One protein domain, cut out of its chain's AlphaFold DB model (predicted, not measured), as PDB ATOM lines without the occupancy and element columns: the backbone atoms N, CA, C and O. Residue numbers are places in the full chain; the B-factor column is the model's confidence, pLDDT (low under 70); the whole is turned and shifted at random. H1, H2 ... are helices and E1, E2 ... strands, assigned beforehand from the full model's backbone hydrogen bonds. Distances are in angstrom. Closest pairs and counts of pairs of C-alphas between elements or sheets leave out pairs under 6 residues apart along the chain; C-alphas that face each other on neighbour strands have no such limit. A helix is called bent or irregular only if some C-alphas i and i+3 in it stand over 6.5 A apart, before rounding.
ATOM      1  N   ALA A  63       2.961  -3.867   7.812       86.88
ATOM      2  CA  ALA A  63       3.508  -4.381   9.058       86.88
ATOM      3  C   ALA A  63       4.788  -3.659   9.502       86.88
ATOM      4  O   ALA A  63       5.556  -3.171   8.670       86.88
ATOM      5  N   PHE A  64       5.052  -3.652  10.809       86.12
ATOM      6  CA  PHE A  64       6.388  -3.429  11.369       86.12
ATOM      7  C   PHE A  64       6.608  -4.288  12.617       86.12
ATOM      8  O   PHE A  64       5.658  -4.669  13.301       86.12
ATOM      9  N   GLU A  65       7.873  -4.562  12.928       87.31
ATOM     10  CA  GLU A  65       8.283  -5.407  14.048       87.31
ATOM     11  C   GLU A  65       9.210  -4.643  14.993       87.31
ATOM     12  O   GLU A  65      10.115  -3.927  14.559       87.31
ATOM     13  N   VAL A  66       8.966  -4.792  16.294       86.75
ATOM     14  CA  VAL A  66       9.840  -4.326  17.370       86.75
ATOM     15  C   VAL A  66      10.340  -5.554  18.119       86.75
ATOM     16  O   VAL A  66       9.602  -6.158  18.897       86.75
ATOM     17  N   ASP A  67      11.600  -5.903  17.869       83.81
ATOM     18  CA  ASP A  67      12.320  -6.955  18.588       83.81
ATOM     19  C   ASP A  67      12.845  -6.384  19.908       83.81
ATOM     20  O   ASP A  67      13.643  -5.437  19.941       83.81
ATOM     21  N   ALA A  68      12.383  -6.949  21.016       79.44
ATOM     22  CA  ALA A  68      12.981  -6.690  22.308       79.44
ATOM     23  C   ALA A  68      14.188  -7.622  22.471       79.44
ATOM     24  O   ALA A  68      14.098  -8.687  23.066       79.44
ATOM     25  N   GLU A  69      15.358  -7.236  21.973       72.81
ATOM     26  CA  GLU A  69      16.554  -8.064  22.129       72.81
ATOM     27  C   GLU A  69      17.438  -7.570  23.285       72.81
ATOM     28  O   GLU A  69      17.950  -6.453  23.281       72.81
ATOM     29  N   CYS A  70      17.679  -8.431  24.281       63.25
ATOM     30  CA  CYS A  70      18.645  -8.182  25.359       63.25
ATOM     31  C   CYS A  70      19.993  -8.858  25.049       63.25
ATOM     32  O   CYS A  70      20.486  -9.668  25.836       63.25
ATOM     33  N   ARG A  71      20.586  -8.580  23.883       64.38
ATOM     34  CA  ARG A  71      21.982  -8.971  23.619       64.38
ATOM     35  C   ARG A  71      22.951  -7.980  24.247       64.38
ATOM     36  O   ARG A  71      22.581  -6.850  24.570       64.38
ATOM     37  N   ASP A  72      24.207  -8.407  24.380       60.75
ATOM     38  CA  ASP A  72      25.310  -7.493  24.650       60.75
ATOM     39  C   ASP A  72      25.237  -6.331  23.665       60.75
ATOM     40  O   ASP A  72      25.332  -6.510  22.447       60.75
ATOM     41  N   TYR A  73      25.046  -5.139  24.225       60.53
ATOM     42  CA  TYR A  73      24.909  -3.871  23.518       60.53
ATOM     43  C   TYR A  73      25.972  -3.703  22.420       60.53
ATOM     44  O   TYR A  73      25.700  -3.157  21.352       60.53
ATOM     45  N   GLU A  74      27.173  -4.243  22.642       59.31
ATOM     46  CA  GLU A  74      28.272  -4.202  21.681       59.31
ATOM     47  C   GLU A  74      28.055  -5.040  20.417       59.31
ATOM     48  O   GLU A  74      28.498  -4.632  19.343       59.31
ATOM     49  N   ILE A  75      27.372  -6.185  20.498       65.06
ATOM     50  CA  ILE A  75      27.131  -7.055  19.337       65.06
ATOM     51  C   ILE A  75      26.107  -6.405  18.408       65.06
ATOM     52  O   ILE A  75      26.312  -6.356  17.195       65.06
ATOM     53  N   VAL A  76      25.033  -5.854  18.977       62.19
ATOM     54  CA  VAL A  76      23.974  -5.184  18.208       62.19
ATOM     55  C   VAL A  76      24.477  -3.854  17.645       62.19
ATOM     56  O   VAL A  76      24.245  -3.569  16.475       62.19
ATOM     57  N   ARG A  77      25.280  -3.087  18.399       59.28
ATOM     58  CA  ARG A  77      25.901  -1.846  17.895       59.28
ATOM     59  C   ARG A  77      26.819  -2.082  16.690       59.28
ATOM     60  O   ARG A  77      26.980  -1.187  15.863       59.28
ATOM     61  N   ARG A  78      27.425  -3.270  16.575       62.94
ATOM     62  CA  ARG A  78      28.243  -3.650  15.409       62.94
ATOM     63  C   ARG A  78      27.401  -4.041  14.189       62.94
ATOM     64  O   ARG A  78      27.928  -4.019  13.077       62.94
ATOM     65  N   GLN A  79      26.114  -4.352  14.353       62.81
ATOM     66  CA  GLN A  79      25.210  -4.577  13.226       62.81
ATOM     67  C   GLN A  79      24.730  -3.234  12.664       62.81
ATOM     68  O   GLN A  79      23.935  -2.518  13.271       62.81
ATOM     69  N   LYS A  80      25.212  -2.878  11.469       58.75
ATOM     70  CA  LYS A  80      24.753  -1.681  10.753       58.75
ATOM     71  C   LYS A  80      23.247  -1.786  10.478       58.75
ATOM     72  O   LYS A  80      22.824  -2.724   9.812       58.75
ATOM     73  N   GLY A  81      22.469  -0.798  10.927       59.34
ATOM     74  CA  GLY A  81      21.048  -0.649  10.578       59.34
ATOM     75  C   GLY A  81      20.061  -0.734  11.743       59.34
ATOM     76  O   GLY A  81      18.907  -0.365  11.550       59.34
ATOM     77  N   TRP A  82      20.496  -1.146  12.937       60.84
ATOM     78  CA  TRP A  82      19.643  -1.146  14.127       60.84
ATOM     79  C   TRP A  82      19.690   0.203  14.847       60.84
ATOM     80  O   TRP A  82      20.764   0.740  15.120       60.84
ATOM     81  N   HIS A  83      18.511   0.732  15.175       64.44
ATOM     82  CA  HIS A  83      18.351   1.930  15.990       64.44
ATOM     83  C   HIS A  83      17.830   1.525  17.366       64.44
ATOM     84  O   HIS A  83      16.783   0.891  17.479       64.44
ATOM     85  N   PHE A  84      18.572   1.878  18.416       66.19
ATOM     86  CA  PHE A  84      18.116   1.670  19.783       66.19
ATOM     87  C   PHE A  84      17.056   2.708  20.116       66.19
ATOM     88  O   PHE A  84      17.320   3.906  20.065       66.19
ATOM     89  N   ILE A  85      15.873   2.225  20.471       66.19
ATOM     90  CA  ILE A  85      14.728   3.052  20.819       66.19
ATOM     91  C   ILE A  85      14.531   2.950  22.330       66.19
ATOM     92  O   ILE A  85      14.393   1.855  22.881       66.19
ATOM     93  N   ASN A  86      14.546   4.090  23.015       73.19
ATOM     94  CA  ASN A  86      14.214   4.149  24.437       73.19
ATOM     95  C   ASN A  86      12.681   4.179  24.627       73.19
ATOM     96  O   ASN A  86      11.943   4.587  23.739       73.19
ATOM     97  N   HIS A  87      12.181   3.798  25.801       70.81
ATOM     98  CA  HIS A  87      10.747   3.836  26.119       70.81
ATOM     99  C   HIS A  87      10.120   5.239  26.004       70.81
ATOM    100  O   HIS A  87       8.948   5.363  25.656       70.81
ATOM    101  N   ASP A  88      10.909   6.292  26.224       75.19
ATOM    102  CA  ASP A  88      10.486   7.687  26.049       75.19
ATOM    103  C   ASP A  88      10.723   8.237  24.638       75.19
ATOM    104  O   ASP A  88      10.465   9.414  24.373       75.19
ATOM    105  N   ASP A  89      11.205   7.407  23.715       75.38
ATOM    106  CA  ASP A  89      11.557   7.855  22.381       75.38
ATOM    107  C   ASP A  89      10.304   8.258  21.589       75.38
ATOM    108  O   ASP A  89       9.379   7.473  21.352       75.38
ATOM    109  N   HIS A  90      10.290   9.516  21.153       79.06
ATOM    110  CA  HIS A  90       9.308  10.060  20.222       79.06
ATOM    111  C   HIS A  90       9.135   9.208  18.955       79.06
ATOM    112  O   HIS A  90       8.022   9.136  18.431       79.06
ATOM    113  N   LEU A  91      10.186   8.512  18.505       74.81
ATOM    114  CA  LEU A  91      10.131   7.599  17.366       74.81
ATOM    115  C   LEU A  91       9.234   6.393  17.663       74.81
ATOM    116  O   LEU A  91       8.407   6.042  16.830       74.81
ATOM    117  N   LEU A  92       9.300   5.797  18.857       78.00
ATOM    118  CA  LEU A  92       8.421   4.672  19.203       78.00
ATOM    119  C   LEU A  92       6.953   5.089  19.185       78.00
ATOM    120  O   LEU A  92       6.104   4.394  18.635       78.00
ATOM    121  N   LYS A  93       6.662   6.262  19.751       82.00
ATOM    122  CA  LYS A  93       5.308   6.828  19.757       82.00
ATOM    123  C   LYS A  93       4.826   7.127  18.338       82.00
ATOM    124  O   LYS A  93       3.667   6.865  18.032       82.00
ATOM    125  N   ALA A  94       5.707   7.619  17.465       81.25
ATOM    126  CA  ALA A  94       5.393   7.832  16.056       81.25
ATOM    127  C   ALA A  94       5.130   6.509  15.312       81.25
ATOM    128  O   ALA A  94       4.138   6.434  14.592       81.25
ATOM    129  N   LEU A  95       5.937   5.459  15.533       80.88
ATOM    130  CA  LEU A  95       5.720   4.115  14.964       80.88
ATOM    131  C   LEU A  95       4.376   3.536  15.405       80.88
ATOM    132  O   LEU A  95       3.587   3.078  14.585       80.88
ATOM    133  N   LEU A  96       4.083   3.601  16.703       84.06
ATOM    134  CA  LEU A  96       2.822   3.108  17.251       84.06
ATOM    135  C   LEU A  96       1.617   3.922  16.768       84.06
ATOM    136  O   LEU A  96       0.524   3.369  16.645       84.06
ATOM    137  N   GLY A  97       1.820   5.201  16.440       84.00
ATOM    138  CA  GLY A  97       0.827   6.065  15.805       84.00
ATOM    139  C   GLY A  97       0.589   5.778  14.320       84.00
ATOM    140  O   GLY A  97      -0.391   6.280  13.770       84.00
ATOM    141  N   LEU A  98       1.429   4.965  13.665       82.38
ATOM    142  CA  LEU A  98       1.178   4.543  12.288       82.38
ATOM    143  C   LEU A  98      -0.104   3.705  12.233       82.38
ATOM    144  O   LEU A  98      -0.365   2.860  13.096       82.38
ATOM    145  N   GLY A  99      -0.889   3.904  11.176       81.31
ATOM    146  CA  GLY A  99      -2.089   3.116  10.886       81.31
ATOM    147  C   GLY A  99      -1.795   1.706  10.364       81.31
ATOM    148  O   GLY A  99      -2.658   1.133   9.708       81.31
ATOM    149  N   ALA A 100      -0.592   1.174  10.606       84.19
ATOM    150  CA  ALA A 100      -0.201  -0.148  10.137       84.19
ATOM    151  C   ALA A 100      -1.090  -1.222  10.794       84.19
ATOM    152  O   ALA A 100      -1.236  -1.198  12.025       84.19
ATOM    153  N   PRO A 101      -1.673  -2.146  10.009       82.69
ATOM    154  CA  PRO A 101      -2.515  -3.206  10.549       82.69
ATOM    155  C   PRO A 101      -1.735  -4.130  11.497       82.69
ATOM    156  O   PRO A 101      -2.233  -4.464  12.581       82.69
ATOM    157  N   ASP A 102      -0.500  -4.489  11.138       88.62
ATOM    158  CA  ASP A 102       0.317  -5.420  11.915       88.62
ATOM    159  C   ASP A 102       1.465  -4.702  12.628       88.62
ATOM    160  O   ASP A 102       2.448  -4.254  12.040       88.62
ATOM    161  N   LYS A 103       1.341  -4.596  13.947       93.44
ATOM    162  CA  LYS A 103       2.357  -4.050  14.843       93.44
ATOM    163  C   LYS A 103       2.841  -5.214  15.679       93.44
ATOM    164  O   LYS A 103       2.145  -5.626  16.608       93.44
ATOM    165  N   ILE A 104       3.995  -5.764  15.329       94.06
ATOM    166  CA  ILE A 104       4.526  -6.987  15.925       94.06
ATOM    167  C   ILE A 104       5.456  -6.625  17.077       94.06
ATOM    168  O   ILE A 104       6.452  -5.930  16.889       94.06
ATOM    169  N   LEU A 105       5.116  -7.094  18.273       93.50
ATOM    170  CA  LEU A 105       6.014  -7.112  19.416       93.50
ATOM    171  C   LEU A 105       6.667  -8.490  19.486       93.50
ATOM    172  O   LEU A 105       6.001  -9.469  19.831       93.50
ATOM    173  N   ASP A 106       7.955  -8.562  19.163       92.31
ATOM    174  CA  ASP A 106       8.711  -9.807  19.217       92.31
ATOM    175  C   ASP A 106       9.527  -9.886  20.512       92.31
ATOM    176  O   ASP A 106      10.461  -9.118  20.746       92.31
ATOM    177  N   LEU A 107       9.128 -10.806  21.392       91.56
ATOM    178  CA  LEU A 107       9.788 -11.102  22.664       91.56
ATOM    179  C   LEU A 107      10.478 -12.477  22.636       91.56
ATOM    180  O   LEU A 107      10.858 -13.004  23.684       91.56
ATOM    181  N   THR A 108      10.646 -13.097  21.463       89.56
ATOM    182  CA  THR A 108      11.208 -14.456  21.333       89.56
ATOM    183  C   THR A 108      12.670 -14.539  21.771       89.56
ATOM    184  O   THR A 108      13.157 -15.591  22.202       89.56
ATOM    185  N   ARG A 109      13.389 -13.415  21.701       83.88
ATOM    186  CA  ARG A 109      14.814 -13.330  22.041       83.88
ATOM    187  C   ARG A 109      15.078 -12.862  23.467       83.88
ATOM    188  O   ARG A 109      16.226 -12.914  23.918       83.88
ATOM    189  N   LEU A 110      14.041 -12.473  24.210       78.38
ATOM    190  CA  LEU A 110      14.170 -12.125  25.621       78.38
ATOM    191  C   LEU A 110      14.368 -13.386  26.444       78.38
ATOM    192  O   LEU A 110      13.444 -14.134  26.747       78.38
ATOM    193  N   ARG A 111      15.618 -13.616  26.835       68.06
ATOM    194  CA  ARG A 111      15.921 -14.546  27.921       68.06
ATOM    195  C   ARG A 111      15.532 -13.894  29.251       68.06
ATOM    196  O   ARG A 111      15.454 -12.669  29.330       68.06
ATOM    197  N   THR A 112      15.337 -14.708  30.286       62.75
ATOM    198  CA  THR A 112      14.921 -14.378  31.670       62.75
ATOM    199  C   THR A 112      15.872 -13.441  32.445       62.75
ATOM    200  O   THR A 112      15.960 -13.485  33.669       62.75
ATOM    201  N   HIS A 113      16.603 -12.569  31.756       65.69
ATOM    202  CA  HIS A 113      17.513 -11.600  32.339       65.69
ATOM    203  C   HIS A 113      16.772 -10.513  33.122       65.69
ATOM    204  O   HIS A 113      15.724 -10.027  32.712       65.69
ATOM    205  N   CYS A 114      17.389 -10.048  34.208       66.75
ATOM    206  CA  CYS A 114      16.935  -8.935  35.049       66.75
ATOM    207  C   CYS A 114      16.493  -7.682  34.262       66.75
ATOM    208  O   CYS A 114      15.490  -7.064  34.610       66.75
ATOM    209  N   ARG A 115      17.172  -7.355  33.153       72.00
ATOM    210  CA  ARG A 115      16.817  -6.216  32.286       72.00
ATOM    211  C   ARG A 115      15.462  -6.367  31.598       72.00
ATOM    212  O   ARG A 115      14.823  -5.363  31.298       72.00
ATOM    213  N   TYR A 116      15.004  -7.597  31.368       78.56
ATOM    214  CA  TYR A 116      13.697  -7.835  30.776       78.56
ATOM    215  C   TYR A 116      12.574  -7.308  31.676       78.56
ATOM    216  O   TYR A 116      11.693  -6.591  31.206       78.56
ATOM    217  N   LEU A 117      12.632  -7.604  32.977       79.88
ATOM    218  CA  LEU A 117      11.620  -7.146  33.930       79.88
ATOM    219  C   LEU A 117      11.561  -5.616  33.997       79.88
ATOM    220  O   LEU A 117      10.470  -5.052  34.050       79.88
ATOM    221  N   GLU A 118      12.712  -4.944  33.911       80.62
ATOM    222  CA  GLU A 118      12.776  -3.483  33.854       80.62
ATOM    223  C   GLU A 118      12.141  -2.918  32.578       80.62
ATOM    224  O   GLU A 118      11.323  -2.000  32.659       80.62
ATOM    225  N   ILE A 119      12.490  -3.462  31.404       79.50
ATOM    226  CA  ILE A 119      11.910  -3.036  30.119       79.50
ATOM    227  C   ILE A 119      10.408  -3.281  30.136       79.50
ATOM    228  O   ILE A 119       9.637  -2.387  29.804       79.50
ATOM    229  N   ARG A 120       9.972  -4.459  30.582       82.75
ATOM    230  CA  ARG A 120       8.558  -4.795  30.711       82.75
ATOM    231  C   ARG A 120       7.835  -3.793  31.597       82.75
ATOM    232  O   ARG A 120       6.770  -3.320  31.219       82.75
ATOM    233  N   GLN A 121       8.398  -3.447  32.753       83.88
ATOM    234  CA  GLN A 121       7.781  -2.491  33.668       83.88
ATOM    235  C   GLN A 121       7.690  -1.086  33.052       83.88
ATOM    236  O   GLN A 121       6.636  -0.457  33.129       83.88
ATOM    237  N   LYS A 122       8.759  -0.610  32.401       84.06
ATOM    238  CA  LYS A 122       8.820   0.730  31.789       84.06
ATOM    239  C   LYS A 122       7.961   0.841  30.522       84.06
ATOM    240  O   LYS A 122       7.293   1.850  30.307       84.06
ATOM    241  N   CYS A 123       7.916  -0.217  29.717       84.88
ATOM    242  CA  CYS A 123       7.257  -0.254  28.409       84.88
ATOM    243  C   CYS A 123       5.879  -0.930  28.419       84.88
ATOM    244  O   CYS A 123       5.258  -1.022  27.363       84.88
ATOM    245  N   ALA A 124       5.357  -1.377  29.571       86.69
ATOM    246  CA  ALA A 124       4.090  -2.118  29.646       86.69
ATOM    247  C   ALA A 124       2.922  -1.405  28.945       86.69
ATOM    248  O   ALA A 124       2.056  -2.042  28.351       86.69
ATOM    249  N   HIS A 125       2.883  -0.074  29.016       88.88
ATOM    250  CA  HIS A 125       1.847   0.734  28.376       88.88
ATOM    251  C   HIS A 125       1.981   0.781  26.842       88.88
ATOM    252  O   HIS A 125       0.971   0.898  26.149       88.88
ATOM    253  N   LEU A 126       3.203   0.656  26.316       88.19
ATOM    254  CA  LEU A 126       3.502   0.629  24.882       88.19
ATOM    255  C   LEU A 126       3.217  -0.741  24.285       88.19
ATOM    256  O   LEU A 126       2.599  -0.820  23.231       88.19
ATOM    257  N   PHE A 127       3.586  -1.817  24.988       90.44
ATOM    258  CA  PHE A 127       3.339  -3.192  24.541       90.44
ATOM    259  C   PHE A 127       1.864  -3.441  24.234       90.44
ATOM    260  O   PHE A 127       1.530  -4.114  23.270       90.44
ATOM    261  N   LYS A 128       0.969  -2.801  24.987       91.62
ATOM    262  CA  LYS A 128      -0.476  -2.906  24.777       91.62
ATOM    263  C   LYS A 128      -0.985  -2.269  23.484       91.62
ATOM    264  O   LYS A 128      -2.159  -2.436  23.209       91.62
ATOM    265  N   GLN A 129      -0.169  -1.505  22.758       93.12
ATOM    266  CA  GLN A 129      -0.551  -0.870  21.490       93.12
ATOM    267  C   GLN A 129      -0.225  -1.743  20.271       93.12
ATOM    268  O   GLN A 129      -0.592  -1.391  19.149       93.12
ATOM    269  N   PHE A 130       0.484  -2.853  20.480       94.44
ATOM    270  CA  PHE A 130       0.812  -3.802  19.429       94.44
ATOM    271  C   PHE A 130      -0.390  -4.694  19.121       94.44
ATOM    272  O   PHE A 130      -1.175  -5.032  20.007       94.44
ATOM    273  N   THR A 131      -0.524  -5.070  17.853       96.56
ATOM    274  CA  THR A 131      -1.603  -5.939  17.368       96.56
ATOM    275  C   THR A 131      -1.147  -7.386  17.222       96.56
ATOM    276  O   THR A 131      -1.980  -8.281  17.137       96.56
ATOM    277  N   SER A 132       0.156  -7.645  17.274       97.06
ATOM    278  CA  SER A 132       0.727  -8.981  17.156       97.06
ATOM    279  C   SER A 132       1.768  -9.207  18.246       97.06
ATOM    280  O   SER A 132       2.536  -8.302  18.573       97.06
ATOM    281  N   LEU A 133       1.797 -10.411  18.814       96.88
ATOM    282  CA  LEU A 133       2.715 -10.785  19.889       96.88
ATOM    283  C   LEU A 133       3.425 -12.094  19.544       96.88
ATOM    284  O   LEU A 133       2.776 -13.130  19.396       96.88
ATOM    285  N   HIS A 134       4.754 -12.057  19.455       96.06
ATOM    286  CA  HIS A 134       5.580 -13.254  19.328       96.06
ATOM    287  C   HIS A 134       6.314 -13.521  20.637       96.06
ATOM    288  O   HIS A 134       6.996 -12.652  21.178       96.06
ATOM    289  N   LEU A 135       6.187 -14.740  21.140       94.94
ATOM    290  CA  LEU A 135       6.791 -15.189  22.381       94.94
ATOM    291  C   LEU A 135       7.623 -16.433  22.125       94.94
ATOM    292  O   LEU A 135       7.273 -17.289  21.311       94.94
ATOM    293  N   ARG A 136       8.704 -16.573  22.888       93.19
ATOM    294  CA  ARG A 136       9.379 -17.862  22.978       93.19
ATOM    295  C   ARG A 136       8.552 -18.832  23.809       93.19
ATOM    296  O   ARG A 136       8.186 -19.875  23.300       93.19
ATOM    297  N   ALA A 137       8.215 -18.438  25.032       93.50
ATOM    298  CA  ALA A 137       7.432 -19.226  25.974       93.50
ATOM    299  C   ALA A 137       6.415 -18.325  26.696       93.50
ATOM    300  O   ALA A 137       6.549 -17.096  26.686       93.50
ATOM    301  N   ILE A 138       5.372 -18.913  27.282       94.25
ATOM    302  CA  ILE A 138       4.209 -18.162  27.781       94.25
ATOM    303  C   ILE A 138       4.303 -17.759  29.253       94.25
ATOM    304  O   ILE A 138       3.646 -16.807  29.675       94.25
ATOM    305  N   GLU A 139       5.110 -18.458  30.047       91.12
ATOM    306  CA  GLU A 139       5.062 -18.454  31.512       91.12
ATOM    307  C   GLU A 139       5.189 -17.044  32.092       91.12
ATOM    308  O   GLU A 139       4.456 -16.654  33.002       91.12
ATOM    309  N   HIS A 140       6.092 -16.242  31.532       89.56
ATOM    310  CA  HIS A 140       6.322 -14.878  31.996       89.56
ATOM    311  C   HIS A 140       5.352 -13.867  31.373       89.56
ATOM    312  O   HIS A 140       5.049 -12.844  32.000       89.56
ATOM    313  N   GLU A 141       4.788 -14.171  30.201       92.50
ATOM    314  CA  GLU A 141       3.992 -13.237  29.391       92.50
ATOM    315  C   GLU A 141       2.497 -13.472  29.392       92.50
ATOM    316  O   GLU A 141       1.745 -12.668  28.842       92.50
ATOM    317  N   TRP A 142       2.038 -14.472  30.135       93.75
ATOM    318  CA  TRP A 142       0.622 -14.771  30.271       93.75
ATOM    319  C   TRP A 142      -0.224 -13.565  30.696       93.75
ATOM    320  O   TRP A 142      -1.317 -13.338  30.176       93.75
ATOM    321  N   LYS A 143       0.282 -12.750  31.632       93.38
ATOM    322  CA  LYS A 143      -0.417 -11.535  32.076       93.38
ATOM    323  C   LYS A 143      -0.523 -10.495  30.956       93.38
ATOM    324  O   LYS A 143      -1.599  -9.942  30.758       93.38
ATOM    325  N   LEU A 144       0.568 -10.253  30.226       93.19
ATOM    326  CA  LEU A 144       0.598  -9.278  29.133       93.19
ATOM    327  C   LEU A 144      -0.342  -9.706  28.003       93.19
ATOM    328  O   LEU A 144      -1.169  -8.911  27.565       93.19
ATOM    329  N   LEU A 145      -0.258 -10.974  27.595       95.56
ATOM    330  CA  LEU A 145      -1.094 -11.550  26.550       95.56
ATOM    331  C   LEU A 145      -2.583 -11.370  26.869       95.56
ATOM    332  O   LEU A 145      -3.330 -10.863  26.035       95.56
ATOM    333  N   LYS A 146      -3.009 -11.704  28.096       95.62
ATOM    334  CA  LYS A 146      -4.405 -11.513  28.526       95.62
ATOM    335  C   LYS A 146      -4.836 -10.051  28.499       95.62
ATOM    336  O   LYS A 146      -5.941  -9.766  28.056       95.62
ATOM    337  N   GLU A 147      -3.979  -9.134  28.945       95.19
ATOM    338  CA  GLU A 147      -4.272  -7.696  28.916       95.19
ATOM    339  C   GLU A 147      -4.405  -7.156  27.481       95.19
ATOM    340  O   GLU A 147      -5.253  -6.300  27.226       95.19
ATOM    341  N   MET A 148      -3.592  -7.651  26.542       95.69
ATOM    342  CA  MET A 148      -3.678  -7.289  25.121       95.69
ATOM    343  C   MET A 148      -4.932  -7.879  24.464       95.69
ATOM    344  O   MET A 148      -5.659  -7.165  23.772       95.69
ATOM    345  N   ALA A 149      -5.229  -9.151  24.736       96.44
ATOM    346  CA  ALA A 149      -6.427  -9.826  24.245       96.44
ATOM    347  C   ALA A 149      -7.712  -9.169  24.778       96.44
ATOM    348  O   ALA A 149      -8.621  -8.887  24.004       96.44
ATOM    349  N   SER A 150      -7.773  -8.826  26.072       95.81
ATOM    350  CA  SER A 150      -8.956  -8.191  26.676       95.81
ATOM    351  C   SER A 150      -9.264  -6.800  26.122       95.81
ATOM    352  O   SER A 150     -10.382  -6.317  26.257       95.81
ATOM    353  N   LYS A 151      -8.270  -6.138  25.517       95.69
ATOM    354  CA  LYS A 151      -8.459  -4.849  24.842       95.69
ATOM    355  C   LYS A 151      -9.034  -4.985  23.432       95.69
ATOM    356  O   LYS A 151      -9.333  -3.960  22.829       95.69
ATOM    357  N   GLY A 152      -9.128  -6.202  22.891       95.38
ATOM    358  CA  GLY A 152      -9.573  -6.441  21.516       95.38
ATOM    359  C   GLY A 152      -8.618  -5.881  20.458       95.38
ATOM    360  O   GLY A 152      -9.038  -5.593  19.346       95.38
ATOM    361  N   GLN A 153      -7.344  -5.664  20.802       92.00
ATOM    362  CA  GLN A 153      -6.333  -5.156  19.862       92.00
ATOM    363  C   GLN A 153      -5.424  -6.264  19.333       92.00
ATOM    364  O   GLN A 153      -4.818  -6.108  18.276       92.00
ATOM    365  N   LEU A 154      -5.325  -7.379  20.061       97.25
ATOM    366  CA  LEU A 154      -4.468  -8.495  19.692       97.25
ATOM    367  C   LEU A 154      -5.124  -9.300  18.561       97.25
ATOM    368  O   LEU A 154      -6.179  -9.912  18.748       97.25
ATOM    369  N   ARG A 155      -4.492  -9.241  17.390       97.25
ATOM    370  CA  ARG A 155      -4.857  -9.918  16.146       97.25
ATOM    371  C   ARG A 155      -4.061 -11.193  15.936       97.25
ATOM    372  O   ARG A 155      -4.619 -12.185  15.478       97.25
ATOM    373  N   SER A 156      -2.781 -11.203  16.299       97.44
ATOM    374  CA  SER A 156      -1.920 -12.371  16.098       97.44
ATOM    375  C   SER A 156      -1.145 -12.746  17.353       97.44
ATOM    376  O   SER A 156      -0.583 -11.889  18.037       97.44
ATOM    377  N   VAL A 157      -1.081 -14.044  17.644       97.81
ATOM    378  CA  VAL A 157      -0.219 -14.605  18.687       97.81
ATOM    379  C   VAL A 157       0.619 -15.726  18.097       97.81
ATOM    380  O   VAL A 157       0.072 -16.648  17.496       97.81
ATOM    381  N   ARG A 158       1.931 -15.679  18.341       96.81
ATOM    382  CA  ARG A 158       2.870 -16.769  18.068       96.81
ATOM    383  C   ARG A 158       3.610 -17.161  19.338       96.81
ATOM    384  O   ARG A 158       4.181 -16.291  19.990       96.81
ATOM    385  N   ILE A 159       3.645 -18.449  19.672       96.25
ATOM    386  CA  ILE A 159       4.413 -18.967  20.818       96.25
ATOM    387  C   ILE A 159       5.245 -20.159  20.366       96.25
ATOM    388  O   ILE A 159       4.687 -21.215  20.083       96.25
ATOM    389  N   HIS A 160       6.567 -19.985  20.286       94.00
ATOM    390  CA  HIS A 160       7.468 -21.002  19.736       94.00
ATOM    391  C   HIS A 160       7.506 -22.290  20.561       94.00
ATOM    392  O   HIS A 160       7.458 -23.380  19.989       94.00
ATOM    393  N   ASP A 161       7.616 -22.182  21.881       94.94
ATOM    394  CA  ASP A 161       7.655 -23.318  22.795       94.94
ATOM    395  C   ASP A 161       6.244 -23.882  23.022       94.94
ATOM    396  O   ASP A 161       5.228 -23.260  22.706       94.94
ATOM    397  N   ILE A 162       6.190 -25.107  23.544       95.12
ATOM    398  CA  ILE A 162       4.925 -25.779  23.837       95.12
ATOM    399  C   ILE A 162       4.230 -25.029  24.975       95.12
ATOM    400  O   ILE A 162       4.817 -24.835  26.037       95.12
ATOM    401  N   VAL A 163       2.976 -24.633  24.768       96.00
ATOM    402  CA  VAL A 163       2.123 -24.047  25.804       96.00
ATOM    403  C   VAL A 163       1.657 -25.159  26.742       96.00
ATOM    404  O   VAL A 163       0.920 -26.045  26.294       96.00
ATOM    405  N   PRO A 164       2.045 -25.118  28.032       95.69
ATOM    406  CA  PRO A 164       1.666 -26.155  28.980       95.69
ATOM    407  C   PRO A 164       0.152 -26.215  29.184       95.69
ATOM    408  O   PRO A 164      -0.537 -25.189  29.178       95.69
ATOM    409  N   SER A 165      -0.353 -27.412  29.464       93.31
ATOM    410  CA  SER A 165      -1.761 -27.687  29.771       93.31
ATOM    411  C   SER A 165      -2.304 -26.861  30.947       93.31
ATOM    412  O   SER A 165      -3.482 -26.522  30.977       93.31
ATOM    413  N   SER A 166      -1.452 -26.401  31.870       91.44
ATOM    414  CA  SER A 166      -1.849 -25.469  32.940       91.44
ATOM    415  C   SER A 166      -2.324 -24.096  32.434       91.44
ATOM    416  O   SER A 166      -3.013 -23.375  33.155       91.44
ATOM    417  N   TYR A 167      -1.936 -23.714  31.214       85.50
ATOM    418  CA  TYR A 167      -2.379 -22.497  30.524       85.50
ATOM    419  C   TYR A 167      -3.455 -22.785  29.472       85.50
ATOM    420  O   TYR A 167      -4.034 -21.852  28.901       85.50
ATOM    421  N   VAL A 168      -3.735 -24.065  29.221       73.19
ATOM    422  CA  VAL A 168      -4.817 -24.526  28.361       73.19
ATOM    423  C   VAL A 168      -6.122 -24.325  29.116       73.19
ATOM    424  O   VAL A 168      -6.547 -25.107  29.958       73.19
ATOM    425  N   SER A 169      -6.727 -23.176  28.855       76.38
ATOM    426  CA  SER A 169      -8.023 -22.796  29.390       76.38
ATOM    427  C   SER A 169      -8.935 -22.384  28.243       76.38
ATOM    428  O   SER A 169      -8.470 -22.080  27.140       76.38
ATOM    429  N   ARG A 170     -10.229 -22.265  28.556       93.12
ATOM    430  CA  ARG A 170     -11.263 -21.644  27.712       93.12
ATOM    431  C   ARG A 170     -10.815 -20.313  27.084       93.12
ATOM    432  O   ARG A 170     -11.311 -19.949  26.026       93.12
ATOM    433  N   PHE A 171      -9.834 -19.636  27.693       95.44
ATOM    434  CA  PHE A 171      -9.189 -18.443  27.156       95.44
ATOM    435  C   PHE A 171      -8.773 -18.577  25.689       95.44
ATOM    436  O   PHE A 171      -9.081 -17.679  24.919       95.44
ATOM    437  N   TRP A 172      -8.083 -19.648  25.279       97.00
ATOM    438  CA  TRP A 172      -7.575 -19.745  23.900       97.00
ATOM    439  C   TRP A 172      -8.693 -19.866  22.882       97.00
ATOM    440  O   TRP A 172      -8.638 -19.252  21.821       97.00
ATOM    441  N   VAL A 173      -9.723 -20.623  23.243       97.19
ATOM    442  CA  VAL A 173     -10.921 -20.799  22.434       97.19
ATOM    443  C   VAL A 173     -11.695 -19.481  22.350       97.19
ATOM    444  O   VAL A 173     -12.040 -19.043  21.257       97.19
ATOM    445  N   ASP A 174     -11.915 -18.809  23.484       97.25
ATOM    446  CA  ASP A 174     -12.577 -17.500  23.536       97.25
ATOM    447  C   ASP A 174     -11.787 -16.431  22.762       97.25
ATOM    448  O   ASP A 174     -12.371 -15.667  21.996       97.25
ATOM    449  N   TYR A 175     -10.461 -16.399  22.909       97.25
ATOM    450  CA  TYR A 175      -9.582 -15.481  22.191       97.25
ATOM    451  C   TYR A 175      -9.608 -15.751  20.686       97.25
ATOM    452  O   TYR A 175      -9.798 -14.813  19.917       97.25
ATOM    453  N   PHE A 176      -9.494 -17.009  20.252       97.69
ATOM    454  CA  PHE A 176      -9.513 -17.352  18.831       97.69
ATOM    455  C   PHE A 176     -10.799 -16.876  18.136       97.69
ATOM    456  O   PHE A 176     -10.746 -16.327  17.034       97.69
ATOM    457  N   PHE A 177     -11.951 -17.018  18.800       97.00
ATOM    458  CA  PHE A 177     -13.243 -16.555  18.281       97.00
ATOM    459  C   PHE A 177     -13.575 -15.092  18.590       97.00
ATOM    460  O   PHE A 177     -14.625 -14.620  18.161       97.00
ATOM    461  N   SER A 178     -12.704 -14.356  19.283       96.62
ATOM    462  CA  SER A 178     -12.862 -12.905  19.423       96.62
ATOM    463  C   SER A 178     -12.821 -12.219  18.052       96.62
ATOM    464  O   SER A 178     -12.203 -12.729  17.113       96.62
ATOM    465  N   GLU A 179     -13.466 -11.057  17.921       95.94
ATOM    466  CA  GLU A 179     -13.438 -10.280  16.671       95.94
ATOM    467  C   GLU A 179     -12.018  -9.873  16.275       95.94
ATOM    468  O   GLU A 179     -11.710  -9.823  15.089       95.94
ATOM    469  N   SER A 180     -11.148  -9.606  17.254       96.19
ATOM    470  CA  SER A 180      -9.806  -9.104  16.977       96.19
ATOM    471  C   SER A 180      -8.864 -10.185  16.469       96.19
ATOM    472  O   SER A 180      -8.019  -9.888  15.638       96.19
ATOM    473  N   CYS A 181      -8.978 -11.424  16.959       97.44
ATOM    474  CA  CYS A 181      -8.033 -12.479  16.607       97.44
ATOM    475  C   CYS A 181      -8.159 -12.869  15.131       97.44
ATOM    476  O   CYS A 181      -9.214 -13.279  14.666       97.44
ATOM    477  N   GLU A 182      -7.055 -12.861  14.410       96.69
ATOM    478  CA  GLU A 182      -6.951 -13.346  13.035       96.69
ATOM    479  C   GLU A 182      -6.043 -14.566  12.953       96.69
ATOM    480  O   GLU A 182      -6.274 -15.463  12.144       96.69
ATOM    481  N   ARG A 183      -5.032 -14.649  13.826       96.62
ATOM    482  CA  ARG A 183      -4.037 -15.715  13.773       96.62
ATOM    483  C   ARG A 183      -3.606 -16.188  15.153       96.62
ATOM    484  O   ARG A 183      -3.263 -15.401  16.035       96.62
ATOM    485  N   LEU A 184      -3.583 -17.505  15.315       97.31
ATOM    486  CA  LEU A 184      -3.095 -18.184  16.504       97.31
ATOM    487  C   LEU A 184      -2.111 -19.280  16.089       97.31
ATOM    488  O   LEU A 184      -2.498 -20.308  15.542       97.31
ATOM    489  N   ASP A 185      -0.829 -19.040  16.335       96.62
ATOM    490  CA  ASP A 185       0.284 -19.913  15.971       96.62
ATOM    491  C   ASP A 185       0.935 -20.449  17.248       96.62
ATOM    492  O   ASP A 185       1.858 -19.851  17.804       96.62
ATOM    493  N   VAL A 186       0.368 -21.525  17.794       96.00
ATOM    494  CA  VAL A 186       0.700 -22.008  19.139       96.00
ATOM    495  C   VAL A 186       0.720 -23.525  19.151       96.00
ATOM    496  O   VAL A 186      -0.243 -24.151  18.719       96.00
ATOM    497  N   ARG A 187       1.790 -24.114  19.696       95.06
ATOM    498  CA  ARG A 187       1.870 -25.555  19.962       95.06
ATOM    499  C   ARG A 187       1.302 -25.842  21.346       95.06
ATOM    500  O   ARG A 187       1.921 -25.473  22.339       95.06
ATOM    501  N   PHE A 188       0.135 -26.469  21.431       94.81
ATOM    502  CA  PHE A 188      -0.445 -26.847  22.724       94.81
ATOM    503  C   PHE A 188       0.073 -28.211  23.182       94.81
ATOM    504  O   PHE A 188       0.121 -29.149  22.387       94.81
ATOM    505  N   GLU A 189       0.420 -28.333  24.466       94.12
ATOM    506  CA  GLU A 189       0.674 -29.640  25.090       94.12
ATOM    507  C   GLU A 189      -0.589 -30.509  25.040       94.12
ATOM    508  O   GLU A 189      -0.545 -31.680  24.662       94.12
ATOM    509  N   ASP A 190      -1.733 -29.907  25.375       93.19
ATOM    510  CA  ASP A 190      -3.035 -30.543  25.247       93.19
ATOM    511  C   ASP A 190      -3.643 -30.264  23.866       93.19
ATOM    512  O   ASP A 190      -4.188 -29.194  23.588       93.19
TER     513      ASP A 190
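Overview. This is residues 63 to 190 of the 293 residues of an uncharacterized protein of Steinernema glaseri (UniProt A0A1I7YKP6). Expect a curled wall of five parallel strands, side by side in chain order E1 E2 E3 E4 E5, with the chain wound in right-handed turns through H2, H3, H4 and H5, which line one side of the wall and leave its other face bare. H1 lies off the wall beyond E1, and residues 77 to 83 stick out. The printed part has 128 residues, with five named helices and five named strands in the order E1 H1 H2 E2 H3 E3 H4 E4 H5 E5, and its class is mixed, helices and strands. It is compact, with a radius of gyration of the C-alphas of 14.9 A and spans of 43 by 31 by 24 A.

Arrangement. Begin at E1, residues 63 to 67, an edge strand parallel to E2, residues 102 to 106; look for N 66 and O 104, 2.8 A apart. Between them, H1, residues 73 to 78, is not on the sheet, and H2, residues 90 to 96, only grazes it. Go on to H3, residues 114 to 127, which also only grazes the sheet, and to E3, residues 132 to 135, parallel to E2, with N 134 and O 105 at 2.9 A. H4, residues 142 to 150, is on the sheet at a height of 10.8 A, over E3 and, only just, with 3 C-alphas, over E4, residues 156 to 163; on the local plane it runs along the strands, at 13 degrees to E3. H3 and H4 are close but not clearly touching, their closest C-alphas, of Ala 124 and Leu 144, being 8.0 A apart, with a shallow tilt of 4 degrees, the same way. E4 is parallel to E3, with N 135 and O 158 at 2.8 A, and bends by 90 degrees at residue 160. H5, residues 170 to 176, only grazes the sheet. E5, residues 183 to 188, is the other edge strand, parallel to E4, with N 163 and O 187 at 2.8 A. Four strand-helix-strand units, parallel neighbour strands with one or more helices between, follow one another: E1 H1 H2 E2, E2 H3 E3, E3 H4 E4 and E4 H5 E5, each with a right-handed crossover. Each O i to N i+4 pair is within hydrogen-bond range in H1, H2, H4 and H5; in H3, 7 of 10 are.

Along the chain. Find C-alpha 63 at (3.508, -4.381, 9.058), where E1 begins. H3 runs 18.1 A from C-alpha 114 at (16.935, -8.935, 35.049); it is irregular, with C-alphas 122 and 125 lying 7.8 A apart. E4 measures 15.7 A and E5 14.7 A, ending at C-alpha 188, (-0.445, -26.847, 22.724).

Size, cuts and confidence. The C-alphas farthest apart, of Arg 78 and Arg 170, are 45.1 A from each other. The printed part has no cut, and the link from H1 to H2, 11 residues, is long. Look for pLDDT under 70 at residues 70 to 85 and 111 to 114; the mean of the printed part is 85.5.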